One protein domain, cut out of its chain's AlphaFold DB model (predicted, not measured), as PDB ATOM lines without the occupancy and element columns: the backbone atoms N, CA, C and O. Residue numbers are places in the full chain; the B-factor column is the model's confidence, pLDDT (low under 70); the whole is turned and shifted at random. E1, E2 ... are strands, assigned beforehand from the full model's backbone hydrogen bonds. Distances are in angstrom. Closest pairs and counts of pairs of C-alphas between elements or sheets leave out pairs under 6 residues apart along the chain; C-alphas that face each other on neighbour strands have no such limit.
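What this domain is: This is residues 276 to 423 and 449 to 460 of the 460 residues of the protein "TWiK family of potassium channels protein 7" of Trichuris trichiura (UniProt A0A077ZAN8). Two lobes stand end to end: one is a twisted sheet of four strands, E1, E10, E2 and E3, and the other a small sandwich in which the sheet E4 E5 E8 and the sheet E7 E6 E9 face each other with their strands crossed. Residues 316 to 322, between E3 and E4, bridge the two lobes. The printed part has 160 residues with ten named strands, E1 to E10 in order along the chain, and no named helix; each sheet is antiparallel, in the orders E1 - E10 - E2 - E3, E4 - E5 - E8 and E7 - E6 - E9. The class is all strand, although the named strands hold 69 of the 160 residues, under half. The whole is loose, with a radius of gyration of the C-alphas of 22.2 A, and its outline is a rod spanning 76 by 33 by 25 A.

How they stand to each other: In the largest sheet, the inner strands E10, residues 449 to 458, and E2, residues 293 to 302, are antiparallel at 163 degrees; N 297 and O 454 are 2.7 A apart, within hydrogen-bond range. The edge strand E1, residues 276 to 278, is the antiparallel neighbour of E10, with N 276 and O 453 at 2.8 A. The other edge strand, E3, residues 310 to 315, forms a hairpin with E2, and N 296 and O 312 are 2.8 A apart. From edge to edge the strands' lines turn by 63 degrees. Beyond the link of residues 316 to 322 comes E4, residues 323 to 331, which forms a hairpin with E5, residues 334 to 340, with N 326 and O 338 at 2.8 A. E8, residues 378 to 381, is the other antiparallel neighbour of E5, with N 335 and O 381 at 2.9 A. In the third sheet, E6, residues 351 to 357, forms a hairpin with E7, residues 368 to 373, and N 354 and O 370 are 2.8 A apart. E9, residues 391 to 397, is antiparallel to E6 at 159 degrees, with N 353 and O 395 at 2.8 A. The sheets E4 E5 E8 and E7 E6 E9 make a sandwich, two sheets face to face, 10.1 A centre to centre where they face each other, with their strands at 46 degrees. The closest C-alphas of E7 and E8 are those of Val 372 and Ser 379, 7.2 A apart. E1, E2, E3 and E10 are apart from the six strands of the sandwich.

Where its parts are: E2 and E10, ten residues each, measure 29.2 A and 28.3 A from first to last C-alpha; E3 measures 16.1 A and E1 6.4 A. C-alpha 276, where E1 begins, is at (154.780, 188.997, 157.052). E4 begins with C-alpha 323 at (137.816, 168.429, 180.307) and measures 24.2 A, E5 20.4 A and E8 10.0 A. E6 measures 20.0 A, E9 19.5 A and E7 17.0 A. E10 ends with C-alpha 458 at (161.310, 172.926, 162.253).

The domain as a whole: The two C-alphas farthest apart, those of Lys 304 and Ser 332, are 76.3 A apart. Residues 424 to 448 are not printed, and C-alphas 423 and 449 are 46.8 A apart across the cut, which falls in the link from E9 to E10. Of the links printed whole, E1 to E2 is long, with 14 residues. Residues 398 to 423 hold no named element. The mean pLDDT of the printed part is 70.5; 74 residues are under 70, among them 280 to 295, 311 to 320, 413 to 423 and 449 to 460.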
ATOM      1  N   LEU A 276     155.689 187.916 156.693       66.57
ATOM      2  CA  LEU A 276     154.780 188.997 157.052       66.57
ATOM      3  C   LEU A 276     155.575 190.297 157.170       66.57
ATOM      4  O   LEU A 276     156.679 190.320 157.719       66.57
ATOM      5  N   VAL A 277     155.036 191.394 156.639       71.21
ATOM      6  CA  VAL A 277     155.621 192.731 156.795       71.21
ATOM      7  C   VAL A 277     154.617 193.596 157.535       71.21
ATOM      8  O   VAL A 277     153.573 193.930 156.985       71.21
ATOM      9  N   THR A 278     154.941 193.971 158.769       72.94
ATOM     10  CA  THR A 278     154.099 194.846 159.591       72.94
ATOM     11  C   THR A 278     154.853 196.111 159.995       72.94
ATOM     12  O   THR A 278     156.085 196.138 160.052       72.94
ATOM     13  N   LYS A 279     154.093 197.183 160.237       71.43
ATOM     14  CA  LYS A 279     154.567 198.423 160.876       71.43
ATOM     15  C   LYS A 279     154.250 198.451 162.378       71.43
ATOM     16  O   LYS A 279     154.696 199.364 163.063       71.43
ATOM     17  N   GLN A 280     153.437 197.511 162.860       66.53
ATOM     18  CA  GLN A 280     153.004 197.434 164.253       66.53
ATOM     19  C   GLN A 280     154.082 196.776 165.122       66.53
ATOM     20  O   GLN A 280     154.840 195.925 164.651       66.53
ATOM     21  N   ASN A 281     154.112 197.158 166.401       62.11
ATOM     22  CA  ASN A 281     155.009 196.564 167.394       62.11
ATOM     23  C   ASN A 281     154.583 195.141 167.790       62.11
ATOM     24  O   ASN A 281     155.375 194.395 168.349       62.11
ATOM     25  N   GLU A 282     153.361 194.739 167.458       55.40
ATOM     26  CA  GLU A 282     152.793 193.442 167.805       55.40
ATOM     27  C   GLU A 282     152.179 192.812 166.554       55.40
ATOM     28  O   GLU A 282     151.635 193.502 165.690       55.40
ATOM     29  N   CYS A 283     152.318 191.495 166.418       60.95
ATOM     30  CA  CYS A 283     151.765 190.735 165.303       60.95
ATOM     31  C   CYS A 283     151.285 189.385 165.827       60.95
ATOM     32  O   CYS A 283     152.085 188.587 166.318       60.95
ATOM     33  N   LEU A 284     149.978 189.144 165.726       61.62
ATOM     34  CA  LEU A 284     149.374 187.871 166.090       61.62
ATOM     35  C   LEU A 284     149.576 186.870 164.946       61.62
ATOM     36  O   LEU A 284     149.150 187.107 163.818       61.62
ATOM     37  N   LEU A 285     150.241 185.753 165.242       63.27
ATOM     38  CA  LEU A 285     150.412 184.642 164.308       63.27
ATOM     39  C   LEU A 285     149.265 183.641 164.490       63.27
ATOM     40  O   LEU A 285     149.178 182.943 165.503       63.27
ATOM     41  N   GLU A 286     148.378 183.576 163.503       56.69
ATOM     42  CA  GLU A 286     147.220 182.681 163.494       56.69
ATOM     43  C   GLU A 286     147.517 181.361 162.756       56.69
ATOM     44  O   GLU A 286     148.501 181.247 162.029       56.69
ATOM     45  N   ASN A 287     146.670 180.343 162.962       54.31
ATOM     46  CA  ASN A 287     146.717 179.038 162.273       54.31
ATOM     47  C   ASN A 287     148.015 178.211 162.413       54.31
ATOM     48  O   ASN A 287     148.332 177.389 161.555       54.31
ATOM     49  N   LEU A 288     148.760 178.377 163.507       56.92
ATOM     50  CA  LEU A 288     149.896 177.509 163.836       56.92
ATOM     51  C   LEU A 288     149.417 176.122 164.306       56.92
ATOM     52  O   LEU A 288     148.535 176.031 165.161       56.92
ATOM     53  N   CYS A 289     150.045 175.047 163.820       51.79
ATOM     54  CA  CYS A 289     149.873 173.696 164.372       51.79
ATOM     55  C   CYS A 289     150.400 173.630 165.815       51.79
ATOM     56  O   CYS A 289     151.461 174.192 166.095       51.79
ATOM     57  N   SER A 290     149.700 172.928 166.708       51.89
ATOM     58  CA  SER A 290     150.113 172.659 168.096       51.89
ATOM     59  C   SER A 290     151.286 171.676 168.187       51.89
ATOM     60  O   SER A 290     151.566 170.957 167.224       51.89
ATOM     61  N   PHE A 291     151.952 171.627 169.345       54.34
ATOM     62  CA  PHE A 291     153.106 170.755 169.622       54.34
ATOM     63  C   PHE A 291     154.169 170.774 168.507       54.34
ATOM     64  O   PHE A 291     154.690 169.746 168.085       54.34
ATOM     65  N   THR A 292     154.442 171.951 167.947       53.85
ATOM     66  CA  THR A 292     155.336 172.110 166.798       53.85
ATOM     67  C   THR A 292     156.345 173.217 167.078       53.85
ATOM     68  O   THR A 292     155.983 174.324 167.475       53.85
ATOM     69  N   ALA A 293     157.628 172.934 166.853       63.18
ATOM     70  CA  ALA A 293     158.687 173.931 166.941       63.18
ATOM     71  C   ALA A 293     158.714 174.803 165.674       63.18
ATOM     72  O   ALA A 293     158.941 174.316 164.565       63.18
ATOM     73  N   TYR A 294     158.525 176.106 165.838       61.72
ATOM     74  CA  TYR A 294     158.653 177.107 164.786       61.72
ATOM     75  C   TYR A 294     159.912 177.941 164.992       61.72
ATOM     76  O   TYR A 294     160.210 178.391 166.095       61.72
ATOM     77  N   SER A 295     160.645 178.184 163.911       66.70
ATOM     78  CA  SER A 295     161.727 179.159 163.858       66.70
ATOM     79  C   SER A 295     161.190 180.453 163.254       66.70
ATOM     80  O   SER A 295     160.934 180.530 162.053       66.70
ATOM     81  N   ILE A 296     161.047 181.484 164.077       70.53
ATOM     82  CA  ILE A 296     160.660 182.828 163.657       70.53
ATOM     83  C   ILE A 296     161.923 183.664 163.467       70.53
ATOM     84  O   ILE A 296     162.698 183.863 164.395       70.53
ATOM     85  N   LYS A 297     162.131 184.197 162.267       70.02
ATOM     86  CA  LYS A 297     163.193 185.156 161.962       70.02
ATOM     87  C   LYS A 297     162.605 186.555 161.854       70.02
ATOM     88  O   LYS A 297     161.930 186.879 160.878       70.02
ATOM     89  N   LEU A 298     162.907 187.400 162.827       74.05
ATOM     90  CA  LEU A 298     162.533 188.807 162.847       74.05
ATOM     91  C   LEU A 298     163.671 189.645 162.260       74.05
ATOM     92  O   LEU A 298     164.797 189.610 162.743       74.05
ATOM     93  N   THR A 299     163.404 190.409 161.207       71.55
ATOM     94  CA  THR A 299     164.359 191.360 160.625       71.55
ATOM     95  C   THR A 299     163.742 192.748 160.630       71.55
ATOM     96  O   THR A 299     162.776 193.008 159.911       71.55
ATOM     97  N   VAL A 300     164.307 193.654 161.423       75.83
ATOM     98  CA  VAL A 300     163.872 195.054 161.471       75.83
ATOM     99  C   VAL A 300     164.654 195.850 160.430       75.83
ATOM    100  O   VAL A 300     165.878 195.749 160.340       75.83
ATOM    101  N   SER A 301     163.945 196.628 159.617       71.64
ATOM    102  CA  SER A 301     164.547 197.538 158.645       71.64
ATOM    103  C   SER A 301     164.102 198.974 158.897       71.64
ATOM    104  O   SER A 301     162.909 199.260 159.010       71.64
ATOM    105  N   LEU A 302     165.080 199.871 158.982       73.50
ATOM    106  CA  LEU A 302     164.900 201.313 159.087       73.50
ATOM    107  C   LEU A 302     165.349 201.930 157.756       73.50
ATOM    108  O   LEU A 302     166.543 202.092 157.493       73.50
ATOM    109  N   GLY A 303     164.395 202.205 156.863       69.77
ATOM    110  CA  GLY A 303     164.696 202.673 155.506       69.77
ATOM    111  C   GLY A 303     165.565 201.673 154.726       69.77
ATOM    112  O   GLY A 303     165.126 200.562 154.433       69.77
ATOM    113  N   LYS A 304     166.803 202.064 154.384       71.02
ATOM    114  CA  LYS A 304     167.784 201.194 153.700       71.02
ATOM    115  C   LYS A 304     168.636 200.350 154.660       71.02
ATOM    116  O   LYS A 304     169.265 199.391 154.214       71.02
ATOM    117  N   ARG A 305     168.676 200.678 155.958       66.50
ATOM    118  CA  ARG A 305     169.458 199.929 156.954       66.50
ATOM    119  C   ARG A 305     168.654 198.734 157.461       66.50
ATOM    120  O   ARG A 305     167.506 198.880 157.871       66.50
ATOM    121  N   LYS A 306     169.264 197.547 157.438       67.53
ATOM    122  CA  LYS A 306     168.715 196.322 158.037       67.53
ATOM    123  C   LYS A 306     169.481 196.020 159.318       67.53
ATOM    124  O   LYS A 306     170.709 195.984 159.291       67.53
ATOM    125  N   CYS A 307     168.762 195.798 160.410       73.35
ATOM    126  CA  CYS A 307     169.341 195.285 161.644       73.35
ATOM    127  C   CYS A 307     169.664 193.786 161.493       73.35
ATOM    128  O   CYS A 307     169.036 193.108 160.665       73.35
ATOM    129  N   PRO A 308     170.620 193.250 162.275       73.30
ATOM    130  CA  PRO A 308     170.849 191.812 162.335       73.30
ATOM    131  C   PRO A 308     169.547 191.083 162.712       73.30
ATOM    132  O   PRO A 308     168.785 191.574 163.548       73.30
ATOM    133  N   PRO A 309     169.249 189.941 162.070       70.64
ATOM    134  CA  PRO A 309     168.006 189.229 162.308       70.64
ATOM    135  C   PRO A 309     168.003 188.562 163.688       70.64
ATOM    136  O   PRO A 309     168.971 187.900 164.061       70.64
ATOM    137  N   ILE A 310     166.886 188.676 164.401       71.95
ATOM    138  CA  ILE A 310     166.625 187.947 165.643       71.95
ATOM    139  C   ILE A 310     165.947 186.632 165.262       71.95
ATOM    140  O   ILE A 310     164.898 186.635 164.619       71.95
ATOM    141  N   ASN A 311     166.552 185.506 165.632       67.75
ATOM    142  CA  ASN A 311     165.963 184.183 165.437       67.75
ATOM    143  C   ASN A 311     165.346 183.721 166.761       67.75
ATOM    144  O   ASN A 311     166.044 183.640 167.767       67.75
ATOM    145  N   LEU A 312     164.057 183.407 166.749       64.79
ATOM    146  CA  LEU A 312     163.290 182.931 167.892       64.79
ATOM    147  C   LEU A 312     162.831 181.505 167.598       64.79
ATOM    148  O   LEU A 312     162.283 181.233 166.532       64.79
ATOM    149  N   LEU A 313     163.052 180.594 168.539       60.03
ATOM    150  CA  LEU A 313     162.482 179.255 168.501       60.03
ATOM    151  C   LEU A 313     161.249 179.260 169.403       60.03
ATOM    152  O   LEU A 313     161.378 179.414 170.614       60.03
ATOM    153  N   VAL A 314     160.069 179.118 168.813       63.51
ATOM    154  CA  VAL A 314     158.795 179.076 169.531       63.51
ATOM    155  C   VAL A 314     158.204 177.693 169.352       63.51
ATOM    156  O   VAL A 314     157.882 177.293 168.239       63.51
ATOM    157  N   VAL A 315     158.068 176.951 170.445       51.66
ATOM    158  CA  VAL A 315     157.354 175.674 170.446       51.66
ATOM    159  C   VAL A 315     155.903 175.965 170.792       51.66
ATOM    160  O   VAL A 315     155.626 176.516 171.854       51.66
ATOM    161  N   THR A 316     154.981 175.648 169.884       52.37
ATOM    162  CA  THR A 316     153.553 175.727 170.195       52.37
ATOM    163  C   THR A 316     153.189 174.626 171.175       52.37
ATOM    164  O   THR A 316     153.651 173.491 171.071       52.37
ATOM    165  N   GLU A 317     152.356 174.961 172.146       55.66
ATOM    166  CA  GLU A 317     151.934 174.032 173.189       55.66
ATOM    167  C   GLU A 317     151.058 172.907 172.618       55.66
ATOM    168  O   GLU A 317     150.407 173.094 171.583       55.66
ATOM    169  N   PRO A 318     151.025 171.727 173.259       52.41
ATOM    170  CA  PRO A 318     150.026 170.721 172.941       52.41
ATOM    171  C   PRO A 318     148.629 171.201 173.370       52.41
ATOM    172  O   PRO A 318     148.458 171.761 174.454       52.41
ATOM    173  N   GLU A 319     147.623 170.959 172.526       58.43
ATOM    174  CA  GLU A 319     146.216 171.183 172.889       58.43
ATOM    175  C   GLU A 319     145.832 170.299 174.086       58.43
ATOM    176  O   GLU A 319     146.328 169.178 174.234       58.43
ATOM    177  N   THR A 320     144.952 170.799 174.954       63.73
ATOM    178  CA  THR A 320     144.606 170.124 176.216       63.73
ATOM    179  C   THR A 320     143.841 168.814 175.995       63.73
ATOM    180  O   THR A 320     143.123 168.669 175.005       63.73
ATOM    181  N   SER A 321     143.949 167.877 176.943       71.35
ATOM    182  CA  SER A 321     143.073 166.701 177.028       71.35
ATOM    183  C   SER A 321     141.594 167.111 177.198       71.35
ATOM    184  O   SER A 321     141.315 168.263 177.553       71.35
ATOM    185  N   PRO A 322     140.630 166.188 177.012       78.24
ATOM    186  CA  PRO A 322     139.224 166.432 177.344       78.24
ATOM    187  C   PRO A 322     139.059 166.950 178.778       78.24
ATOM    188  O   PRO A 322     139.817 166.565 179.672       78.24
ATOM    189  N   GLN A 323     138.077 167.827 178.997       81.28
ATOM    190  CA  GLN A 323     137.816 168.429 180.307       81.28
ATOM    191  C   GLN A 323     136.600 167.808 180.992       81.28
ATOM    192  O   GLN A 323     135.847 167.070 180.364       81.28
ATOM    193  N   ASN A 324     136.412 168.099 182.285       81.18
ATOM    194  CA  ASN A 324     135.251 167.668 183.074       81.18
ATOM    195  C   ASN A 324     134.927 166.174 182.916       81.18
ATOM    196  O   ASN A 324     133.781 165.800 182.667       81.18
ATOM    197  N   ILE A 325     135.953 165.324 183.011       84.47
ATOM    198  CA  ILE A 325     135.798 163.875 182.907       84.47
ATOM    199  C   ILE A 325     135.148 163.384 184.200       84.47
ATOM    200  O   ILE A 325     135.722 163.478 185.281       84.47
ATOM    201  N   THR A 326     133.931 162.881 184.071       84.96
ATOM    202  CA  THR A 326     133.138 162.304 185.154       84.96
ATOM    203  C   THR A 326     132.913 160.830 184.871       84.96
ATOM    204  O   THR A 326     132.622 160.448 183.735       84.96
ATOM    205  N   ILE A 327     133.052 160.014 185.910       86.73
ATOM    206  CA  ILE A 327     132.922 158.563 185.844       86.73
ATOM    207  C   ILE A 327     131.819 158.168 186.818       86.73
ATOM    208  O   ILE A 327     131.875 158.535 187.990       86.73
ATOM    209  N   LYS A 328     130.793 157.471 186.331       86.26
ATOM    210  CA  LYS A 328     129.706 156.945 187.163       86.26
ATOM    211  C   LYS A 328     129.579 155.438 186.949       86.26
ATOM    212  O   LYS A 328     129.442 155.028 185.795       86.26
ATOM    213  N   PRO A 329     129.601 154.610 188.006       83.41
ATOM    214  CA  PRO A 329     129.239 153.206 187.863       83.41
ATOM    215  C   PRO A 329     127.755 153.114 187.482       83.41
ATOM    216  O   PRO A 329     126.926 153.825 188.054       83.41
ATOM    217  N   ILE A 330     127.435 152.285 186.489       83.59
ATOM    218  CA  ILE A 330     126.045 151.950 186.142       83.59
ATOM    219  C   ILE A 330     125.708 150.571 186.701       83.59
ATOM    220  O   ILE A 330     124.731 150.445 187.430       83.59
ATOM    221  N   ASP A 331     126.561 149.580 186.424       83.46
ATOM    222  CA  ASP A 331     126.375 148.183 186.828       83.46
ATOM    223  C   ASP A 331     127.666 147.606 187.423       83.46
ATOM    224  O   ASP A 331     128.737 148.207 187.321       83.46
ATOM    225  N   SER A 332     127.599 146.375 187.947       83.43
ATOM    226  CA  SER A 332     128.754 145.635 188.487       83.43
ATOM    227  C   SER A 332     129.884 145.373 187.482       83.43
ATOM    228  O   SER A 332     130.959 144.950 187.889       83.43
ATOM    229  N   LYS A 333     129.660 145.622 186.185       87.36
ATOM    230  CA  LYS A 333     130.645 145.441 185.104       87.36
ATOM    231  C   LYS A 333     130.740 146.619 184.132       87.36
ATOM    232  O   LYS A 333     131.461 146.528 183.138       87.36
ATOM    233  N   SER A 334     130.001 147.700 184.385       86.85
ATOM    234  CA  SER A 334     129.817 148.773 183.404       86.85
ATOM    235  C   SER A 334     129.959 150.149 184.031       86.85
ATOM    236  O   SER A 334     129.357 150.458 185.063       86.85
ATOM    237  N   VAL A 335     130.718 151.008 183.356       88.67
ATOM    238  CA  VAL A 335     131.043 152.358 183.814       88.67
ATOM    239  C   VAL A 335     130.719 153.368 182.729       88.67
ATOM    240  O   VAL A 335     131.105 153.220 181.569       88.67
ATOM    241  N   PHE A 336     130.024 154.429 183.116       90.48
ATOM    242  CA  PHE A 336     129.658 155.521 182.236       90.48
ATOM    243  C   PHE A 336     130.613 156.692 182.401       90.48
ATOM    244  O   PHE A 336     130.682 157.313 183.465       90.48
ATOM    245  N   LEU A 337     131.330 157.005 181.324       90.58
ATOM    246  CA  LEU A 337     132.199 158.166 181.252       90.58
ATOM    247  C   LEU A 337     131.500 159.282 180.481       90.58
ATOM    248  O   LEU A 337     130.967 159.066 179.392       90.58
ATOM    249  N   ARG A 338     131.556 160.495 181.026       91.02
ATOM    250  CA  ARG A 338     131.118 161.728 180.366       91.02
ATOM    251  C   ARG A 338     132.214 162.774 180.473       91.02
ATOM    252  O   ARG A 338     132.778 162.948 181.546       91.02
ATOM    253  N   TRP A 339     132.476 163.485 179.383       91.58
ATOM    254  CA  TRP A 339     133.507 164.517 179.304       91.58
ATOM    255  C   TRP A 339     133.024 165.716 178.484       91.58
ATOM    256  O   TRP A 339     132.056 165.641 177.727       91.58
ATOM    257  N   SER A 340     133.713 166.842 178.624       85.67
ATOM    258  CA  SER A 340     133.555 168.019 177.777       85.67
ATOM    259  C   SER A 340     134.718 168.151 176.796       85.67
ATOM    260  O   SER A 340     135.816 167.630 177.008       85.67
ATOM    261  N   SER A 341     134.464 168.873 175.704       83.62
ATOM    262  CA  SER A 341     135.487 169.209 174.711       83.62
ATOM    263  C   SER A 341     136.694 169.903 175.374       83.62
ATOM    264  O   SER A 341     136.507 170.586 176.389       83.62
ATOM    265  N   PRO A 342     137.913 169.767 174.827       77.16
ATOM    266  CA  PRO A 342     139.072 170.538 175.277       77.16
ATOM    267  C   PRO A 342     138.798 172.053 175.263       77.16
ATOM    268  O   PRO A 342     138.211 172.553 174.305       77.16
ATOM    269  N   CYS A 343     139.231 172.799 176.294       61.08
ATOM    270  CA  CYS A 343     139.043 174.266 176.339       61.08
ATOM    271  C   CYS A 343     139.808 174.994 175.231       61.08
ATOM    272  O   CYS A 343     139.349 176.018 174.733       61.08
ATOM    273  N   LYS A 344     140.997 174.494 174.882       60.64
ATOM    274  CA  LYS A 344     141.798 174.976 173.760       60.64
ATOM    275  C   LYS A 344     141.824 173.851 172.731       60.64
ATOM    276  O   LYS A 344     142.418 172.809 172.981       60.64
ATOM    277  N   SER A 345     141.077 174.002 171.642       55.91
ATOM    278  CA  SER A 345     141.258 173.187 170.440       55.91
ATOM    279  C   SER A 345     141.016 174.079 169.231       55.91
ATOM    280  O   SER A 345     139.891 174.502 168.980       55.91
ATOM    281  N   LYS A 346     142.085 174.443 168.517       58.03
ATOM    282  CA  LYS A 346     141.967 175.069 167.192       58.03
ATOM    283  C   LYS A 346     141.609 174.040 166.121       58.03
ATOM    284  O   LYS A 346     140.932 174.364 165.153       58.03
ATOM    285  N   ASN A 347     142.070 172.804 166.304       65.97
ATOM    286  CA  ASN A 347     141.843 171.697 165.385       65.97
ATOM    287  C   ASN A 347     140.546 170.955 165.721       65.97
ATOM    288  O   ASN A 347     140.220 170.759 166.892       65.97
ATOM    289  N   ILE A 348     139.843 170.483 164.688       73.08
ATOM    290  CA  ILE A 348     138.658 169.636 164.853       73.08
ATOM    291  C   ILE A 348     139.105 168.301 165.461       73.08
ATOM    292  O   ILE A 348     139.959 167.604 164.910       73.08
ATOM    293  N   VAL A 349     138.530 167.945 166.608       79.35
ATOM    294  CA  VAL A 349     138.712 166.617 167.203       79.35
ATOM    295  C   VAL A 349     138.087 165.590 166.257       79.35
ATOM    296  O   VAL A 349     136.937 165.752 165.869       79.35
ATOM    297  N   LYS A 350     138.826 164.538 165.890       79.99
ATOM    298  CA  LYS A 350     138.343 163.438 165.033       79.99
ATOM    299  C   LYS A 350     137.707 162.316 165.853       79.99
ATOM    300  O   LYS A 350     136.720 161.717 165.434       79.99
ATOM    301  N   ALA A 351     138.267 162.048 167.030       85.04
ATOM    302  CA  ALA A 351     137.757 161.063 167.974       85.04
ATOM    303  C   ALA A 351     138.278 161.334 169.394       85.04
ATOM    304  O   ALA A 351     139.210 162.111 169.593       85.04
ATOM    305  N   TYR A 352     137.710 160.657 170.383       89.34
ATOM    306  CA  TYR A 352     138.228 160.583 171.746       89.34
ATOM    307  C   TYR A 352     138.720 159.166 172.021       89.34
ATOM    308  O   TYR A 352     138.045 158.198 171.689       89.34
ATOM    309  N   ALA A 353     139.896 159.033 172.626       85.19
ATOM    310  CA  ALA A 353     140.438 157.755 173.063       85.19
ATOM    311  C   ALA A 353     140.339 157.661 174.587       85.19
ATOM    312  O   ALA A 353     140.911 158.486 175.304       85.19
ATOM    313  N   ILE A 354     139.603 156.663 175.067       89.19
ATOM    314  CA  ILE A 354     139.506 156.289 176.477       89.19
ATOM    315  C   ILE A 354     140.489 155.146 176.708       89.19
ATOM    316  O   ILE A 354     140.419 154.131 176.019       89.19
ATOM    317  N   TYR A 355     141.376 155.307 177.678       84.86
ATOM    318  CA  TYR A 355     142.328 154.297 178.120       84.86
ATOM    319  C   TYR A 355     141.932 153.826 179.507       84.86
ATOM    320  O   TYR A 355     141.677 154.661 180.374       84.86
ATOM    321  N   TYR A 356     141.899 152.516 179.724       85.56
ATOM    322  CA  TYR A 356     141.582 151.951 181.027       85.56
ATOM    323  C   TYR A 356     142.387 150.685 181.323       85.56
ATOM    324  O   TYR A 356     142.717 149.908 180.426       85.56
ATOM    325  N   SER A 357     142.759 150.510 182.590       83.72
ATOM    326  CA  SER A 357     143.523 149.353 183.063       83.72
ATOM    327  C   SER A 357     143.338 149.157 184.568       83.72
ATOM    328  O   SER A 357     143.322 150.133 185.318       83.72
ATOM    329  N   ASN A 358     143.243 147.899 185.000       79.35
ATOM    330  CA  ASN A 358     143.320 147.455 186.400       79.35
ATOM    331  C   ASN A 358     144.713 146.908 186.779       79.35
ATOM    332  O   ASN A 358     145.031 146.760 187.956       79.35
ATOM    333  N   HIS A 359     145.579 146.637 185.798       69.41
ATOM    334  CA  HIS A 359     146.913 146.075 186.017       69.41
ATOM    335  C   HIS A 359     147.965 147.192 186.086       69.41
ATOM    336  O   HIS A 359     148.595 147.551 185.087       69.41
ATOM    337  N   LEU A 360     148.167 147.767 187.272       62.01
ATOM    338  CA  LEU A 360     149.328 148.621 187.539       62.01
ATOM    339  C   LEU A 360     150.529 147.744 187.943       62.01
ATOM    340  O   LEU A 360     150.343 146.807 188.717       62.01
ATOM    341  N   PRO A 361     151.761 148.031 187.469       56.94
ATOM    342  CA  PRO A 361     152.224 149.273 186.849       56.94
ATOM    343  C   PRO A 361     152.520 149.128 185.341       56.94
ATOM    344  O   PRO A 361     153.611 149.480 184.889       56.94
ATOM    345  N   ASN A 362     151.586 148.598 184.543       61.29
ATOM    346  CA  ASN A 362     151.789 148.515 183.096       61.29
ATOM    347  C   ASN A 362     151.912 149.912 182.467       61.29
ATOM    348  O   ASN A 362     151.124 150.814 182.771       61.29
ATOM    349  N   ALA A 363     152.881 150.068 181.559       60.02
ATOM    350  CA  ALA A 363     153.036 151.272 180.747       60.02
ATOM    351  C   ALA A 363     151.725 151.606 180.011       60.02
ATOM    352  O   ALA A 363     150.986 150.701 179.615       60.02
ATOM    353  N   PHE A 364     151.449 152.900 179.811       60.98
ATOM    354  CA  PHE A 364     150.200 153.391 179.209       60.98
ATOM    355  C   PHE A 364     149.891 152.764 177.836       60.98
ATOM    356  O   PHE A 364     148.729 152.642 177.460       60.98
ATOM    357  N   GLU A 365     150.921 152.345 177.096       64.53
ATOM    358  CA  GLU A 365     150.803 151.693 175.786       64.53
ATOM    359  C   GLU A 365     150.047 150.358 175.847       64.53
ATOM    360  O   GLU A 365     149.394 149.977 174.878       64.53
ATOM    361  N   ASN A 366     150.090 149.683 176.999       69.94
ATOM    362  CA  ASN A 366     149.461 148.380 177.220       69.94
ATOM    363  C   ASN A 366     148.049 148.487 177.814       69.94
ATOM    364  O   ASN A 366     147.444 147.469 178.147       69.94
ATOM    365  N   TRP A 367     147.529 149.702 178.001       79.27
ATOM    366  CA  TRP A 367     146.178 149.892 178.520       79.27
ATOM    367  C   TRP A 367     145.146 149.548 177.449       79.27
ATOM    368  O   TRP A 367     145.363 149.753 176.250       79.27
ATOM    369  N   GLN A 368     143.987 149.058 177.882       84.30
ATOM    370  CA  GLN A 368     142.879 148.831 176.968       84.30
ATOM    371  C   GLN A 368     142.387 150.180 176.444       84.30
ATOM    372  O   GLN A 368     142.295 151.150 177.197       84.30
ATOM    373  N   LYS A 369     142.102 150.252 175.139       86.52
ATOM    374  CA  LYS A 369     141.695 151.491 174.469       86.52
ATOM    375  C   LYS A 369     140.319 151.351 173.833       86.52
ATOM    376  O   LYS A 369     140.072 150.416 173.074       86.52
ATOM    377  N   LYS A 370     139.454 152.336 174.068       90.44
ATOM    378  CA  LYS A 370     138.170 152.498 173.385       90.44
ATOM    379  C   LYS A 370     138.151 153.831 172.647       90.44
ATOM    380  O   LYS A 370     138.327 154.883 173.257       90.44
ATOM    381  N   ILE A 371     137.949 153.785 171.333       90.75
ATOM    382  CA  ILE A 371     137.853 154.980 170.488       90.75
ATOM    383  C   ILE A 371     136.378 155.340 170.326       90.75
ATOM    384  O   ILE A 371     135.556 154.482 170.018       90.75
ATOM    385  N   VAL A 372     136.062 156.610 170.542       91.33
ATOM    386  CA  VAL A 372     134.715 157.175 170.503       91.33
ATOM    387  C   VAL A 372     134.680 158.279 169.438       91.33
ATOM    388  O   VAL A 372     135.608 159.091 169.401       91.33
ATOM    389  N   PRO A 373     133.660 158.339 168.565       89.85
ATOM    390  CA  PRO A 373     133.540 159.388 167.553       89.85
ATOM    391  C   PRO A 373     133.551 160.804 168.146       89.85
ATOM    392  O   PRO A 373     133.136 161.026 169.283       89.85
ATOM    393  N   ALA A 374     133.992 161.792 167.363       85.67
ATOM    394  CA  ALA A 374     134.064 163.188 167.799       85.67
ATOM    395  C   ALA A 374     132.721 163.855 168.111       85.67
ATOM    396  O   ALA A 374     132.724 164.940 168.689       85.67
ATOM    397  N   GLU A 375     131.596 163.268 167.722       84.93
ATOM    398  CA  GLU A 375     130.254 163.801 167.994       84.93
ATOM    399  C   GLU A 375     129.770 163.405 169.394       84.93
ATOM    400  O   GLU A 375     129.089 164.170 170.076       84.93
ATOM    401  N   GLU A 376     130.212 162.247 169.879       87.75
ATOM    402  CA  GLU A 376     129.827 161.720 171.180       87.75
ATOM    403  C   GLU A 376     130.647 162.383 172.306       87.75
ATOM    404  O   GLU A 376     131.850 162.641 172.199       87.75
ATOM    405  N   ARG A 377     129.974 162.721 173.413       88.67
ATOM    406  CA  ARG A 377     130.571 163.321 174.632       88.67
ATOM    407  C   ARG A 377     130.432 162.413 175.860       88.67
ATOM    408  O   ARG A 377     130.684 162.826 176.993       88.67
ATOM    409  N   SER A 378     129.995 161.181 175.632       88.58
ATOM    410  CA  SER A 378     129.825 160.155 176.649       88.58
ATOM    411  C   SER A 378     129.953 158.775 176.026       88.58
ATOM    412  O   SER A 378     129.504 158.577 174.902       88.58
ATOM    413  N   SER A 379     130.510 157.815 176.758       90.66
ATOM    414  CA  SER A 379     130.563 156.420 176.324       90.66
ATOM    415  C   SER A 379     130.479 155.475 177.515       90.66
ATOM    416  O   SER A 379     130.963 155.780 178.607       90.66
ATOM    417  N   LEU A 380     129.869 154.315 177.280       90.26
ATOM    418  CA  LEU A 380     129.760 153.225 178.242       90.26
ATOM    419  C   LEU A 380     130.906 152.230 178.039       90.26
ATOM    420  O   LEU A 380     131.033 151.666 176.954       90.26
ATOM    421  N   VAL A 381     131.732 151.996 179.051       88.49
ATOM    422  CA  VAL A 381     132.733 150.918 179.041       88.49
ATOM    423  C   VAL A 381     132.116 149.698 179.720       88.49
ATOM    424  O   VAL A 381     131.652 149.809 180.853       88.49
ATOM    425  N   THR A 382     132.071 148.575 179.006       88.50
ATOM    426  CA  THR A 382     131.505 147.293 179.456       88.50
ATOM    427  C   THR A 382     132.614 146.275 179.717       88.50
ATOM    428  O   THR A 382     133.779 146.534 179.415       88.50
ATOM    429  N   ASP A 383     132.236 145.115 180.256       84.59
ATOM    430  CA  ASP A 383     133.112 143.951 180.462       84.59
ATOM    431  C   ASP A 383     134.244 144.174 181.477       84.59
ATOM    432  O   ASP A 383     135.312 143.574 181.387       84.59
ATOM    433  N   LEU A 384     133.999 145.019 182.482       83.70
ATOM    434  CA  LEU A 384     134.935 145.244 183.583       83.70
ATOM    435  C   LEU A 384     134.781 144.149 184.648       83.70
ATOM    436  O   LEU A 384     133.668 143.800 185.036       83.70
ATOM    437  N   GLU A 385     135.906 143.619 185.133       79.70
ATOM    438  CA  GLU A 385     135.941 142.592 186.190       79.70
ATOM    439  C   GLU A 385     135.486 143.150 187.548       79.70
ATOM    440  O   GLU A 385     134.608 142.579 188.191       79.70
ATOM    441  N   ASN A 386     136.057 144.292 187.947       80.22
ATOM    442  CA  ASN A 386     135.625 145.109 189.078       80.22
ATOM    443  C   ASN A 386     135.820 146.598 188.732       80.22
ATOM    444  O   ASN A 386     136.965 147.040 188.691       80.22
ATOM    445  N   PRO A 387     134.756 147.385 188.493       80.01
ATOM    446  CA  PRO A 387     134.843 148.803 188.132       80.01
ATOM    447  C   PRO A 387     135.725 149.672 189.041       80.01
ATOM    448  O   PRO A 387     136.317 150.641 188.565       80.01
ATOM    449  N   GLU A 388     135.812 149.346 190.332       79.02
ATOM    450  CA  GLU A 388     136.536 150.153 191.324       79.02
ATOM    451  C   GLU A 388     138.063 150.034 191.223       79.02
ATOM    452  O   GLU A 388     138.770 150.957 191.628       79.02
ATOM    453  N   ASP A 389     138.565 148.947 190.628       79.95
ATOM    454  CA  ASP A 389     140.002 148.681 190.480       79.95
ATOM    455  C   ASP A 389     140.605 149.303 189.209       79.95
ATOM    456  O   ASP A 389     141.817 149.239 188.990       79.95
ATOM    457  N   TYR A 390     139.777 149.902 188.347       83.11
ATOM    458  CA  TYR A 390     140.228 150.475 187.081       83.11
ATOM    459  C   TYR A 390     140.593 151.952 187.209       83.11
ATOM    460  O   TYR A 390     139.859 152.772 187.765       83.11
ATOM    461  N   TYR A 391     141.706 152.302 186.571       83.42
ATOM    462  CA  TYR A 391     142.061 153.679 186.262       83.42
ATOM    463  C   TYR A 391     141.657 154.024 184.840       83.42
ATOM    464  O   TYR A 391     141.856 153.225 183.929       83.42
ATOM    465  N   PHE A 392     141.155 155.242 184.649       85.59
ATOM    466  CA  PHE A 392     140.738 155.774 183.361       85.59
ATOM    467  C   PHE A 392     141.521 157.044 183.018       85.59
ATOM    468  O   PHE A 392     141.630 157.961 183.833       85.59
ATOM    469  N   CYS A 393     142.017 157.119 181.785       80.06
ATOM    470  CA  CYS A 393     142.658 158.296 181.199       80.06
ATOM    471  C   CYS A 393     142.046 158.581 179.828       80.06
ATOM    472  O   CYS A 393     141.640 157.663 179.119       80.06
ATOM    473  N   MET A 394     142.008 159.844 179.410       83.27
ATOM    474  CA  MET A 394     141.453 160.224 178.111       83.27
ATOM    475  C   MET A 394     142.411 161.087 177.302       83.27
ATOM    476  O   MET A 394     143.132 161.918 177.850       83.27
ATOM    477  N   SER A 395     142.368 160.930 175.982       81.03
ATOM    478  CA  SER A 395     143.080 161.771 175.018       81.03
ATOM    479  C   SER A 395     142.154 162.152 173.861       81.03
ATOM    480  O   SER A 395     141.300 161.368 173.441       81.03
ATOM    481  N   SER A 396     142.313 163.366 173.342       81.57
ATOM    482  CA  SER A 396     141.674 163.824 172.110       81.57
ATOM    483  C   SER A 396     142.516 163.404 170.909       81.57
ATOM    484  O   SER A 396     143.706 163.701 170.838       81.57
ATOM    485  N   VAL A 397     141.890 162.727 169.953       78.66
ATOM    486  CA  VAL A 397     142.514 162.259 168.715       78.66
ATOM    487  C   VAL A 397     142.244 163.276 167.617       78.66
ATOM    488  O   VAL A 397     141.090 163.531 167.259       78.66
ATOM    489  N   TYR A 398     143.312 163.838 167.070       73.62
ATOM    490  CA  TYR A 398     143.283 164.727 165.915       73.62
ATOM    491  C   TYR A 398     143.761 163.976 164.669       73.62
ATOM    492  O   TYR A 398     144.192 162.828 164.739       73.62
ATOM    493  N   GLU A 399     143.691 164.619 163.507       67.87
ATOM    494  CA  GLU A 399     144.080 163.998 162.235       67.87
ATOM    495  C   GLU A 399     145.555 163.570 162.185       67.87
ATOM    496  O   GLU A 399     145.891 162.585 161.533       67.87
ATOM    497  N   THR A 400     146.426 164.281 162.903       57.77
ATOM    498  CA  THR A 400     147.884 164.093 162.843       57.77
ATOM    499  C   THR A 400     148.523 163.653 164.161       57.77
ATOM    500  O   THR A 400     149.661 163.193 164.140       57.77
ATOM    501  N   TYR A 401     147.841 163.784 165.305       61.20
ATOM    502  CA  TYR A 401     148.403 163.480 166.630       61.20
ATOM    503  C   TYR A 401     147.313 163.233 167.690       61.20
ATOM    504  O   TYR A 401     146.132 163.506 167.476       61.20
ATOM    505  N   HIS A 402     147.731 162.748 168.862       66.76
ATOM    506  CA  HIS A 402     146.908 162.605 170.068       66.76
ATOM    507  C   HIS A 402     147.266 163.699 171.086       66.76
ATOM    508  O   HIS A 402     148.442 164.028 171.245       66.76
ATOM    509  N   SER A 403     146.283 164.258 171.795       69.18
ATOM    510  CA  SER A 403     146.547 165.167 172.919       69.18
ATOM    511  C   SER A 403     147.275 164.433 174.054       69.18
ATOM    512  O   SER A 403     147.168 163.204 174.151       69.18
ATOM    513  N   PRO A 404     147.911 165.159 174.992       66.57
ATOM    514  CA  PRO A 404     148.321 164.589 176.269       66.57
ATOM    515  C   PRO A 404     147.159 163.847 176.941       66.57
ATOM    516  O   PRO A 404     145.990 164.205 176.746       66.57
ATOM    517  N   LEU A 405     147.486 162.812 177.714       69.29
ATOM    518  CA  LEU A 405     146.513 162.085 178.524       69.29
ATOM    519  C   LEU A 405     146.013 162.980 179.663       69.29
ATOM    520  O   LEU A 405     146.777 163.751 180.247       69.29
ATOM    521  N   SER A 406     144.731 162.855 179.997       71.31
ATOM    522  CA  SER A 406     144.190 163.417 181.231       71.31
ATOM    523  C   SER A 406     144.869 162.791 182.452       71.31
ATOM    524  O   SER A 406     145.447 161.706 182.372       71.31
ATOM    525  N   LYS A 407     144.729 163.435 183.617       69.86
ATOM    526  CA  LYS A 407     145.064 162.779 184.888       69.86
ATOM    527  C   LYS A 407     144.297 161.447 185.001       69.86
ATOM    528  O   LYS A 407     143.152 161.402 184.535       69.86
ATOM    529  N   PRO A 408     144.895 160.399 185.596       73.40
ATOM    530  CA  PRO A 408     144.192 159.153 185.863       73.40
ATOM    531  C   PRO A 408     143.075 159.391 186.881       73.40
ATOM    532  O   PRO A 408     143.298 160.016 187.918       73.40
ATOM    533  N   ILE A 409     141.877 158.908 186.566       77.67
ATOM    534  CA  ILE A 409     140.681 159.005 187.408       77.67
ATOM    535  C   ILE A 409     140.227 157.585 187.751       77.67
ATOM    536  O   ILE A 409     140.221 156.710 186.887       77.67
ATOM    537  N   CYS A 410     139.841 157.363 189.003       78.02
ATOM    538  CA  CYS A 410     139.249 156.124 189.504       78.02
ATOM    539  C   CYS A 410     137.873 156.417 190.121       78.02
ATOM    540  O   CYS A 410     137.551 157.570 190.407       78.02
ATOM    541  N   ILE A 411     137.052 155.378 190.302       78.78
ATOM    542  CA  ILE A 411     135.727 155.498 190.938       78.78
ATOM    543  C   ILE A 411     135.860 155.576 192.463       78.78
ATOM    544  O   ILE A 411     135.157 156.356 193.100       78.78
ATOM    545  N   SER A 412     136.771 154.787 193.041       72.30
ATOM    546  CA  SER A 412     137.021 154.774 194.483       72.30
ATOM    547  C   SER A 412     137.773 156.030 194.930       72.30
ATOM    548  O   SER A 412     138.791 156.397 194.338       72.30
ATOM    549  N   GLU A 413     137.300 156.663 196.007       63.80
ATOM    550  CA  GLU A 413     137.982 157.787 196.666       63.80
ATOM    551  C   GLU A 413     139.310 157.354 197.317       63.80
ATOM    552  O   GLU A 413     140.217 158.171 197.469       63.80
ATOM    553  N   ASN A 414     139.453 156.063 197.650       61.34
ATOM    554  CA  ASN A 414     140.655 155.467 198.233       61.34
ATOM    555  C   ASN A 414     141.039 154.180 197.480       61.34
ATOM    556  O   ASN A 414     140.727 153.081 197.942       61.34
ATOM    557  N   PRO A 415     141.718 154.272 196.324       60.61
ATOM    558  CA  PRO A 415     142.133 153.086 195.587       60.61
ATOM    559  C   PRO A 415     143.204 152.293 196.356       60.61
ATOM    560  O   PRO A 415     144.185 152.859 196.847       60.61
ATOM    561  N   SER A 416     143.044 150.967 196.408       56.75
ATOM    562  CA  SER A 416     143.977 150.027 197.058       56.75
ATOM    563  C   SER A 416     145.388 150.060 196.453       56.75
ATOM    564  O   SER A 416     146.370 149.749 197.127       56.75
ATOM    565  N   VAL A 417     145.504 150.466 195.185       55.26
ATOM    566  CA  VAL A 417     146.761 150.539 194.428       55.26
ATOM    567  C   VAL A 417     146.950 151.966 193.933       55.26
ATOM    568  O   VAL A 417     146.209 152.412 193.065       55.26
ATOM    569  N   LYS A 418     147.936 152.702 194.461       56.92
ATOM    570  CA  LYS A 418     148.261 154.061 193.993       56.92
ATOM    571  C   LYS A 418     149.034 153.991 192.669       56.92
ATOM    572  O   LYS A 418     149.954 153.175 192.573       56.92
ATOM    573  N   PRO A 419     148.757 154.859 191.679       48.66
ATOM    574  CA  PRO A 419     149.635 154.994 190.529       48.66
ATOM    575  C   PRO A 419     151.007 155.428 191.037       48.66
ATOM    576  O   PRO A 419     151.129 156.440 191.730       48.66
ATOM    577  N   GLY A 420     152.045 154.639 190.742       45.34
ATOM    578  CA  GLY A 420     153.429 155.056 190.966       45.34
ATOM    579  C   GLY A 420     153.741 156.356 190.212       45.34
ATOM    580  O   GLY A 420     152.920 156.837 189.435       45.34
ATOM    581  N   LYS A 421     154.933 156.931 190.428       40.04
ATOM    582  CA  LYS A 421     155.405 158.155 189.750       40.04
ATOM    583  C   LYS A 421     155.414 157.993 188.218       40.04
ATOM    584  O   LYS A 421     156.444 157.702 187.627       40.04
ATOM    585  N   TYR A 422     154.273 158.216 187.586       38.96
ATOM    586  CA  TYR A 422     154.082 158.269 186.145       38.96
ATOM    587  C   TYR A 422     153.127 159.425 185.857       38.96
ATOM    588  O   TYR A 422     151.937 159.193 185.715       38.96
ATOM    589  N   LEU A 423     153.625 160.664 185.876       29.43
ATOM    590  CA  LEU A 423     153.136 161.824 185.108       29.43
ATOM    591  C   LEU A 423     153.674 163.098 185.769       29.43
ATOM    592  O   LEU A 423     153.103 163.588 186.735       29.43
ATOM    593  N   LEU A 449     159.689 202.450 160.181       44.77
ATOM    594  CA  LEU A 449     160.140 201.122 160.594       44.77
ATOM    595  C   LEU A 449     159.296 200.067 159.868       44.77
ATOM    596  O   LEU A 449     158.067 200.087 159.931       44.77
ATOM    597  N   LYS A 450     159.956 199.165 159.138       49.88
ATOM    598  CA  LYS A 450     159.320 197.997 158.520       49.88
ATOM    599  C   LYS A 450     159.906 196.745 159.149       49.88
ATOM    600  O   LYS A 450     161.106 196.481 159.010       49.88
ATOM    601  N   THR A 451     159.053 195.970 159.802       52.88
ATOM    602  CA  THR A 451     159.417 194.712 160.448       52.88
ATOM    603  C   THR A 451     159.047 193.568 159.519       52.88
ATOM    604  O   THR A 451     157.888 193.429 159.134       52.88
ATOM    605  N   ARG A 452     160.036 192.766 159.119       49.78
ATOM    606  CA  ARG A 452     159.836 191.555 158.320       49.78
ATOM    607  C   ARG A 452     159.936 190.344 159.238       49.78
ATOM    608  O   ARG A 452     160.991 190.098 159.815       49.78
ATOM    609  N   LEU A 453     158.850 189.598 159.348       50.39
ATOM    610  CA  LEU A 453     158.720 188.404 160.172       50.39
ATOM    611  C   LEU A 453     158.673 187.200 159.234       50.39
ATOM    612  O   LEU A 453     157.828 187.156 158.349       50.39
ATOM    613  N   GLY A 454     159.614 186.274 159.363       51.49
ATOM    614  CA  GLY A 454     159.631 185.033 158.597       51.49
ATOM    615  C   GLY A 454     159.373 183.846 159.514       51.49
ATOM    616  O   GLY A 454     160.102 183.685 160.486       51.49
ATOM    617  N   LEU A 455     158.367 183.028 159.225       50.03
ATOM    618  CA  LEU A 455     158.015 181.840 160.011       50.03
ATOM    619  C   LEU A 455     158.391 180.568 159.240       50.03
ATOM    620  O   LEU A 455     157.911 180.388 158.127       50.03
ATOM    621  N   SER A 456     159.189 179.679 159.837       51.05
ATOM    622  CA  SER A 456     159.471 178.327 159.321       51.05
ATOM    623  C   SER A 456     159.101 177.275 160.357       51.05
ATOM    624  O   SER A 456     159.337 177.463 161.552       51.05
ATOM    625  N   ARG A 457     158.576 176.138 159.899       49.60
ATOM    626  CA  ARG A 457     158.409 174.947 160.730       49.60
ATOM    627  C   ARG A 457     159.748 174.213 160.830       49.60
ATOM    628  O   ARG A 457     160.458 174.083 159.832       49.60
ATOM    629  N   LYS A 458     160.114 173.743 162.024       46.15
ATOM    630  CA  LYS A 458     161.310 172.926 162.253       46.15
ATOM    631  C   LYS A 458     160.864 171.512 162.635       46.15
ATOM    632  O   LYS A 458     160.155 171.347 163.622       46.15
ATOM    633  N   LEU A 459     161.258 170.511 161.847       39.45
ATOM    634  CA  LEU A 459     161.122 169.104 162.241       39.45
ATOM    635  C   LEU A 459     162.117 168.820 163.377       39.45
ATOM    636  O   LEU A 459     163.282 169.224 163.278       39.45
ATOM    637  N   GLN A 460     161.623 168.201 164.452       31.42
ATOM    638  CA  GLN A 460     162.432 167.613 165.523       31.42
ATOM    639  C   GLN A 460     162.886 166.214 165.125       31.42
ATOM    640  O   GLN A 460     162.074 165.511 164.482       31.42
TER     641      GLN A 460